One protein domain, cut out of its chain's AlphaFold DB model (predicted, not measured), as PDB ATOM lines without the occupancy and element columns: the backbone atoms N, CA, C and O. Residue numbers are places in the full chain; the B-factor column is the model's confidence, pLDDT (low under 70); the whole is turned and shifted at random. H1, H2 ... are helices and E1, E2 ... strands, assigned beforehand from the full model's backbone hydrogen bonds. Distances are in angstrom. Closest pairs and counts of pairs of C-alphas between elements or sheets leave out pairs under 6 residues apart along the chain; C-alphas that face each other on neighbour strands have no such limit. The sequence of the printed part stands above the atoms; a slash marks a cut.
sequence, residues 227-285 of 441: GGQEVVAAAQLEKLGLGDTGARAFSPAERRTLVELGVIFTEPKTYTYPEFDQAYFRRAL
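Overview. This is residues 227 to 285 of the 441 residues of an uncharacterized protein of Desulfarculaceae bacterium (UniProt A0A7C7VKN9). A two-stranded antiparallel ribbon, E1 and E3, runs through the domain, with helix H2 set off from one side of it and the short helix H1 and short strand E2 at the end where E1 stops and E3 starts. From H1, residues 240 to 251 loop back to the other end of the ribbon, where H2 begins. The printed part has 59 residues, with two named helices and three named strands in the order E1, H1, H2, E2, E3, a mixed class of helices and strands. It is compact, with a radius of gyration of the C-alphas of 10.7 A and spans of 30 by 24 by 18 A.

Arrangement. The sheet is E1, residues 227 to 232, antiparallel to E3, residues 277 to 284, with 149 degrees between their directions. N 230 and O 279 are 2.9 A apart and N 232 and O 277 2.8 A, both within hydrogen-bond range. Residues 231 to 232 of E1 also pair, antiparallel, with residues 264 to 265. The closest C-alphas of E3 and H1, residues 234 to 239, are those of Asp 277 and Ala 234, 5.9 A apart. H2, residues 252 to 260, is apart from E1; its closest C-alpha to E3 is that of Pro 252, 8.0 A from that of Arg 283. E2, residues 270 to 272, pairs with no named strand and is apart from H1. In H1 and H2 every O i to N i+4 pair is within hydrogen-bond range.

Along the chain. E1 starts at C-alpha 227 (280.627, 138.938, 177.153) and measures 14.7 A; H1 measures 8.7 A. H2 starts at C-alpha 252 (290.010, 132.717, 179.269) and measures 12.4 A. E2 measures 6.8 A, and E3 measures 22.1 A, ending at C-alpha 284 (279.842, 134.417, 181.843).

Size, cuts and confidence. The two farthest C-alphas, those of Thr 272 and Leu 285, are 29.8 A apart. The printed part has no cut; the link from H1 to H2 is long. Mean pLDDT of the printed part is 93.2, and no printed residue is under 70.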
ATOM      1  N   GLY A 227     279.916 139.349 178.357       93.44
ATOM      2  CA  GLY A 227     280.627 138.938 177.153       93.44
ATOM      3  C   GLY A 227     280.853 140.160 176.278       93.44
ATOM      4  O   GLY A 227     280.200 141.175 176.503       93.44
ATOM      5  N   GLY A 228     281.784 140.074 175.338       91.50
ATOM      6  CA  GLY A 228     282.216 141.221 174.543       91.50
ATOM      7  C   GLY A 228     282.149 140.939 173.052       91.50
ATOM      8  O   GLY A 228     282.167 139.776 172.635       91.50
ATOM      9  N   GLN A 229     282.077 142.009 172.266       91.69
ATOM     10  CA  GLN A 229     282.312 141.934 170.833       91.69
ATOM     11  C   GLN A 229     283.812 141.773 170.569       91.69
ATOM     12  O   GLN A 229     284.641 142.503 171.112       91.69
ATOM     13  N   GLU A 230     284.159 140.802 169.736       93.56
ATOM     14  CA  GLU A 230     285.531 140.525 169.325       93.56
ATOM     15  C   GLU A 230     285.604 140.582 167.796       93.56
ATOM     16  O   GLU A 230     284.659 140.180 167.108       93.56
ATOM     17  N   VAL A 231     286.732 141.053 167.260       96.06
ATOM     18  CA  VAL A 231     286.989 140.974 165.818       96.06
ATOM     19  C   VAL A 231     287.404 139.555 165.474       96.06
ATOM     20  O   VAL A 231     288.270 138.979 166.137       96.06
ATOM     21  N   VAL A 232     286.807 138.998 164.425       96.19
ATOM     22  CA  VAL A 232     287.046 137.624 163.994       96.19
ATOM     23  C   VAL A 232     287.360 137.518 162.512       96.19
ATOM     24  O   VAL A 232     286.808 138.251 161.697       96.19
ATOM     25  N   ALA A 233     288.180 136.533 162.143       95.75
ATOM     26  CA  ALA A 233     288.235 136.058 160.763       95.75
ATOM     27  C   ALA A 233     287.004 135.177 160.493       95.75
ATOM     28  O   ALA A 233     286.989 133.995 160.851       95.75
ATOM     29  N   ALA A 234     285.969 135.738 159.860       88.00
ATOM     30  CA  ALA A 234     284.664 135.087 159.692       88.00
ATOM     31  C   ALA A 234     284.766 133.688 159.050       88.00
ATOM     32  O   ALA A 234     284.192 132.720 159.550       88.00
ATOM     33  N   ALA A 235     285.594 133.550 158.010       89.31
ATOM     34  CA  ALA A 235     285.817 132.270 157.338       89.31
ATOM     35  C   ALA A 235     286.493 131.215 158.235       89.31
ATOM     36  O   ALA A 235     286.280 130.019 158.049       89.31
ATOM     37  N   GLN A 236     287.330 131.623 159.196       92.38
ATOM     38  CA  GLN A 236     287.936 130.689 160.150       92.38
ATOM     39  C   GLN A 236     286.950 130.294 161.249       92.38
ATOM     40  O   GLN A 236     286.879 129.120 161.610       92.38
ATOM     41  N   LEU A 237     286.157 131.254 161.735       90.00
ATOM     42  CA  LEU A 237     285.099 131.005 162.710       90.00
ATOM     43  C   LEU A 237     284.095 129.962 162.187       90.00
ATOM     44  O   LEU A 237     283.755 129.018 162.901       90.00
ATOM     45  N   GLU A 238     283.683 130.099 160.921       87.25
ATOM     46  CA  GLU A 238     282.797 129.147 160.243       87.25
ATOM     47  C   GLU A 238     283.449 127.764 160.096       87.25
ATOM     48  O   GLU A 238     282.831 126.756 160.437       87.25
ATOM     49  N   LYS A 239     284.721 127.697 159.669       90.00
ATOM     50  CA  LYS A 239     285.470 126.431 159.534       90.00
ATOM     51  C   LYS A 239     285.579 125.650 160.843       90.00
ATOM     52  O   LYS A 239     285.567 124.423 160.813       90.00
ATOM     53  N   LEU A 240     285.692 126.343 161.976       89.75
ATOM     54  CA  LEU A 240     285.732 125.715 163.299       89.75
ATOM     55  C   LEU A 240     284.349 125.300 163.819       89.75
ATOM     56  O   LEU A 240     284.266 124.670 164.872       89.75
ATOM     57  N   GLY A 241     283.268 125.643 163.112       87.12
ATOM     58  CA  GLY A 241     281.911 125.240 163.471       87.12
ATOM     59  C   GLY A 241     281.445 125.789 164.820       87.12
ATOM     60  O   GLY A 241     280.611 125.165 165.474       87.12
ATOM     61  N   LEU A 242     281.983 126.934 165.262       84.69
ATOM     62  CA  LEU A 242     281.678 127.490 166.587       84.69
ATOM     63  C   LEU A 242     280.238 128.016 166.709       84.69
ATOM     64  O   LEU A 242     279.727 128.107 167.824       84.69
ATOM     65  N   GLY A 243     279.574 128.304 165.583       82.44
ATOM     66  CA  GLY A 243     278.170 128.714 165.546       82.44
ATOM     67  C   GLY A 243     277.903 129.992 166.350       82.44
ATOM     68  O   GLY A 243     278.654 130.959 166.256       82.44
ATOM     69  N   ASP A 244     276.824 129.993 167.140       84.75
ATOM     70  CA  ASP A 244     276.481 131.099 168.043       84.75
ATOM     71  C   ASP A 244     277.409 131.121 169.273       84.75
ATOM     72  O   ASP A 244     277.172 130.461 170.291       84.75
ATOM     73  N   THR A 245     278.462 131.934 169.195       90.44
ATOM     74  CA  THR A 245     279.437 132.166 170.274       90.44
ATOM     75  C   THR A 245     278.846 132.889 171.496       90.44
ATOM     76  O   THR A 245     279.502 133.008 172.536       90.44
ATOM     77  N   GLY A 246     277.592 133.343 171.423       89.56
ATOM     78  CA  GLY A 246     276.840 133.901 172.543       89.56
ATOM     79  C   GLY A 246     276.088 132.861 173.382       89.56
ATOM     80  O   GLY A 246     275.680 133.189 174.506       89.56
ATOM     81  N   ALA A 247     275.918 131.635 172.867       87.56
ATOM     82  CA  ALA A 247     275.096 130.579 173.468       87.56
ATOM     83  C   ALA A 247     275.775 129.824 174.624       87.56
ATOM     84  O   ALA A 247     275.091 129.230 175.460       87.56
ATOM     85  N   ARG A 248     277.110 129.851 174.699       93.06
ATOM     86  CA  ARG A 248     277.898 129.221 175.770       93.06
ATOM     87  C   ARG A 248     278.985 130.160 176.260       93.06
ATOM     88  O   ARG A 248     279.499 130.939 175.472       93.06
ATOM     89  N   ALA A 249     279.382 130.043 177.523       94.56
ATOM     90  CA  ALA A 249     280.549 130.767 178.016       94.56
ATOM     91  C   ALA A 249     281.853 130.192 177.437       94.56
ATOM     92  O   ALA A 249     281.992 128.976 177.275       94.56
ATOM     93  N   PHE A 250     282.799 131.085 177.152       95.31
ATOM     94  CA  PHE A 250     284.166 130.781 176.752       95.31
ATOM     95  C   PHE A 250     285.112 131.162 177.886       95.31
ATOM     96  O   PHE A 250     285.156 132.316 178.322       95.31
ATOM     97  N   SER A 251     285.889 130.189 178.350       94.56
ATOM     98  CA  SER A 251     286.925 130.411 179.352       94.56
ATOM     99  C   SER A 251     288.046 131.314 178.811       94.56
ATOM    100  O   SER A 251     288.271 131.388 177.596       94.56
ATOM    101  N   PRO A 252     288.828 131.968 179.692       93.69
ATOM    102  CA  PRO A 252     290.010 132.717 179.269       93.69
ATOM    103  C   PRO A 252     291.013 131.870 178.468       93.69
ATOM    104  O   PRO A 252     291.651 132.386 177.554       93.69
ATOM    105  N   ALA A 253     291.142 130.575 178.783       96.69
ATOM    106  CA  ALA A 253     292.031 129.662 178.070       96.69
ATOM    107  C   ALA A 253     291.547 129.389 176.639       96.69
ATOM    108  O   ALA A 253     292.322 129.572 175.708       96.69
ATOM    109  N   GLU A 254     290.266 129.052 176.455       95.75
ATOM    110  CA  GLU A 254     289.684 128.864 175.117       95.75
ATOM    111  C   GLU A 254     289.813 130.129 174.265       95.75
ATOM    112  O   GLU A 254     290.180 130.048 173.095       95.75
ATOM    113  N   ARG A 255     289.565 131.310 174.849       94.75
ATOM    114  CA  ARG A 255     289.734 132.580 174.128       94.75
ATOM    115  C   ARG A 255     291.178 132.797 173.680       94.75
ATOM    116  O   ARG A 255     291.381 133.205 172.544       94.75
ATOM    117  N   ARG A 256     292.172 132.499 174.527       96.19
ATOM    118  CA  ARG A 256     293.591 132.569 174.129       96.19
ATOM    119  C   ARG A 256     293.899 131.627 172.970       96.19
ATOM    120  O   ARG A 256     294.506 132.068 172.004       96.19
ATOM    121  N   THR A 257     293.400 130.395 173.009       96.75
ATOM    122  CA  THR A 257     293.554 129.453 171.891       96.75
ATOM    123  C   THR A 257     292.939 129.996 170.599       96.75
ATOM    124  O   THR A 257     293.543 129.879 169.542       96.75
ATOM    125  N   LEU A 258     291.772 130.645 170.655       96.62
ATOM    126  CA  LEU A 258     291.170 131.266 169.467       96.62
ATOM    127  C   LEU A 258     291.990 132.448 168.927       96.62
ATOM    128  O   LEU A 258     292.012 132.660 167.716       96.62
ATOM    129  N   VAL A 259     292.683 133.193 169.789       96.75
ATOM    130  CA  VAL A 259     293.645 134.224 169.362       96.75
ATOM    131  C   VAL A 259     294.864 133.581 168.696       96.75
ATOM    132  O   VAL A 259     295.235 133.968 167.594       96.75
ATOM    133  N   GLU A 260     295.452 132.555 169.315       96.81
ATOM    134  CA  GLU A 260     296.620 131.827 168.788       96.81
ATOM    135  C   GLU A 260     296.339 131.156 167.437       96.81
ATOM    136  O   GLU A 260     297.210 131.108 166.571       96.81
ATOM    137  N   LEU A 261     295.110 130.675 167.232       95.81
ATOM    138  CA  LEU A 261     294.658 130.088 165.970       95.81
ATOM    139  C   LEU A 261     294.349 131.131 164.882       95.81
ATOM    140  O   LEU A 261     294.043 130.742 163.758       95.81
ATOM    141  N   GLY A 262     294.414 132.431 165.189       95.62
ATOM    142  CA  GLY A 262     294.088 133.502 164.244       95.62
ATOM    143  C   GLY A 262     292.590 133.659 163.975       95.62
ATOM    144  O   GLY A 262     292.206 134.186 162.933       95.62
ATOM    145  N   VAL A 263     291.740 133.199 164.898       96.25
ATOM    146  CA  VAL A 263     290.280 133.334 164.810       96.25
ATOM    147  C   VAL A 263     289.837 134.665 165.392       96.25
ATOM    148  O   VAL A 263     289.018 135.332 164.772       96.25
ATOM    149  N   ILE A 264     290.366 135.037 166.564       96.88
ATOM    150  CA  ILE A 264     290.090 136.305 167.255       96.88
ATOM    151  C   ILE A 264     291.286 137.242 167.103       96.88
ATOM    152  O   ILE A 264     292.427 136.837 167.320       96.88
ATOM    153  N   PHE A 265     291.014 138.513 166.815       96.50
ATOM    154  CA  PHE A 265     292.015 139.563 166.666       96.50
ATOM    155  C   PHE A 265     291.809 140.646 167.720       96.50
ATOM    156  O   PHE A 265     290.728 141.221 167.838       96.50
ATOM    157  N   THR A 266     292.857 140.926 168.493       93.75
ATOM    158  CA  THR A 266     292.782 141.816 169.660       93.75
ATOM    159  C   THR A 266     293.565 143.113 169.491       93.75
ATOM    160  O   THR A 266     293.483 143.974 170.369       93.75
ATOM    161  N   GLU A 267     294.314 143.286 168.395       93.38
ATOM    162  CA  GLU A 267     295.124 144.491 168.218       93.38
ATOM    163  C   GLU A 267     294.234 145.744 168.097       93.38
ATOM    164  O   GLU A 267     293.187 145.705 167.444       93.38
ATOM    165  N   PRO A 268     294.645 146.887 168.676       89.69
ATOM    166  CA  PRO A 268     293.878 148.131 168.638       89.69
ATOM    167  C   PRO A 268     294.030 148.840 167.282       89.69
ATOM    168  O   PRO A 268     294.530 149.959 167.188       89.69
ATOM    169  N   LYS A 269     293.617 148.171 166.204       93.62
ATOM    170  CA  LYS A 269     293.620 148.689 164.831       93.62
ATOM    171  C   LYS A 269     292.248 148.522 164.185       93.62
ATOM    172  O   LYS A 269     291.337 147.930 164.759       93.62
ATOM    173  N   THR A 270     292.101 149.084 162.990       95.50
ATOM    174  CA  THR A 270     290.884 148.921 162.186       95.50
ATOM    175  C   THR A 270     291.010 147.677 161.316       95.50
ATOM    176  O   THR A 270     292.044 147.473 160.680       95.50
ATOM    177  N   TYR A 271     289.956 146.871 161.288       96.75
ATOM    178  CA  TYR A 271     289.814 145.684 160.453       96.75
ATOM    179  C   TYR A 271     288.666 145.901 159.471       96.75
ATOM    180  O   TYR A 271     287.757 146.677 159.763       96.75
ATOM    181  N   THR A 272     288.718 145.251 158.309       96.88
ATOM    182  CA  THR A 272     287.775 145.506 157.210       96.88
ATOM    183  C   THR A 272     287.055 144.225 156.800       96.88
ATOM    184  O   THR A 272     287.664 143.159 156.705       96.88
ATOM    185  N   TYR A 273     285.751 144.334 156.567       96.06
ATOM    186  CA  TYR A 273     284.923 143.286 155.978       96.06
ATOM    187  C   TYR A 273     285.211 143.172 154.464       96.06
ATOM    188  O   TYR A 273     285.341 144.207 153.809       96.06
ATOM    189  N   PRO A 274     285.269 141.965 153.862       94.00
ATOM    190  CA  PRO A 274     284.811 140.683 154.402       94.00
ATOM    191  C   PRO A 274     285.884 139.838 155.089       94.00
ATOM    192  O   PRO A 274     285.553 138.776 155.615       94.00
ATOM    193  N   GLU A 275     287.158 140.250 155.080       94.62
ATOM    194  CA  GLU A 275     288.208 139.447 155.722       94.62
ATOM    195  C   GLU A 275     287.972 139.307 157.232       94.62
ATOM    196  O   GLU A 275     288.245 138.250 157.810       94.62
ATOM    197  N   PHE A 276     287.415 140.353 157.845       96.06
ATOM    198  CA  PHE A 276     287.084 140.410 159.260       96.06
ATOM    199  C   PHE A 276     285.622 140.813 159.482       96.06
ATOM    200  O   PHE A 276     285.069 141.623 158.742       96.06
ATOM    201  N   ASP A 277     285.006 140.274 160.529       94.19
ATOM    202  CA  ASP A 277     283.689 140.703 161.018       94.19
ATOM    203  C   ASP A 277     283.709 140.747 162.557       94.19
ATOM    204  O   ASP A 277     284.739 140.480 163.185       94.19
ATOM    205  N   GLN A 278     282.583 141.080 163.181       93.19
ATOM    206  CA  GLN A 278     282.418 141.057 164.635       93.19
ATOM    207  C   GLN A 278     281.585 139.852 165.077       93.19
ATOM    208  O   GLN A 278     280.564 139.518 164.475       93.19
ATOM    209  N   ALA A 279     281.992 139.223 166.179       92.44
ATOM    210  CA  ALA A 279     281.209 138.189 166.845       92.44
ATOM    211  C   ALA A 279     281.177 138.421 168.358       92.44
ATOM    212  O   ALA A 279     282.161 138.837 168.969       92.44
ATOM    213  N   TYR A 280     280.031 138.139 168.976       92.50
ATOM    214  CA  TYR A 280     279.869 138.257 170.421       92.50
ATOM    215  C   TYR A 280     280.336 136.979 171.119       92.50
ATOM    216  O   TYR A 280     279.767 135.909 170.897       92.50
ATOM    217  N   PHE A 281     281.317 137.084 172.013       94.50
ATOM    218  CA  PHE A 281     281.785 135.966 172.832       94.50
ATOM    219  C   PHE A 281     281.305 136.119 174.270       94.50
ATOM    220  O   PHE A 281     281.718 137.024 175.004       94.50
ATOM    221  N   ARG A 282     280.453 135.189 174.706       95.81
ATOM    222  CA  ARG A 282     279.987 135.122 176.094       95.81
ATOM    223  C   ARG A 282     281.143 134.706 177.009       95.81
ATOM    224  O   ARG A 282     281.788 133.689 176.773       95.81
ATOM    225  N   ARG A 283     281.382 135.462 178.082       94.69
ATOM    226  CA  ARG A 283     282.419 135.177 179.094       94.69
ATOM    227  C   ARG A 283     281.826 134.590 180.379       94.69
ATOM    228  O   ARG A 283     282.446 133.731 180.992       94.69
ATOM    229  N   ALA A 284     280.606 134.987 180.737       94.19
ATOM    230  CA  ALA A 284     279.842 134.417 181.843       94.19
ATOM    231  C   ALA A 284     278.371 134.244 181.453       94.19
ATOM    232  O   ALA A 284     277.781 135.133 180.835       94.19
ATOM    233  N   LEU A 285     277.789 133.094 181.805       92.50
ATOM    234  CA  LEU A 285     276.358 132.835 181.635       92.50
ATOM    235  C   LEU A 285     275.538 133.683 182.615       92.50
ATOM    236  O   LEU A 285     276.015 134.053 183.680       92.50
TER     237      LEU A 285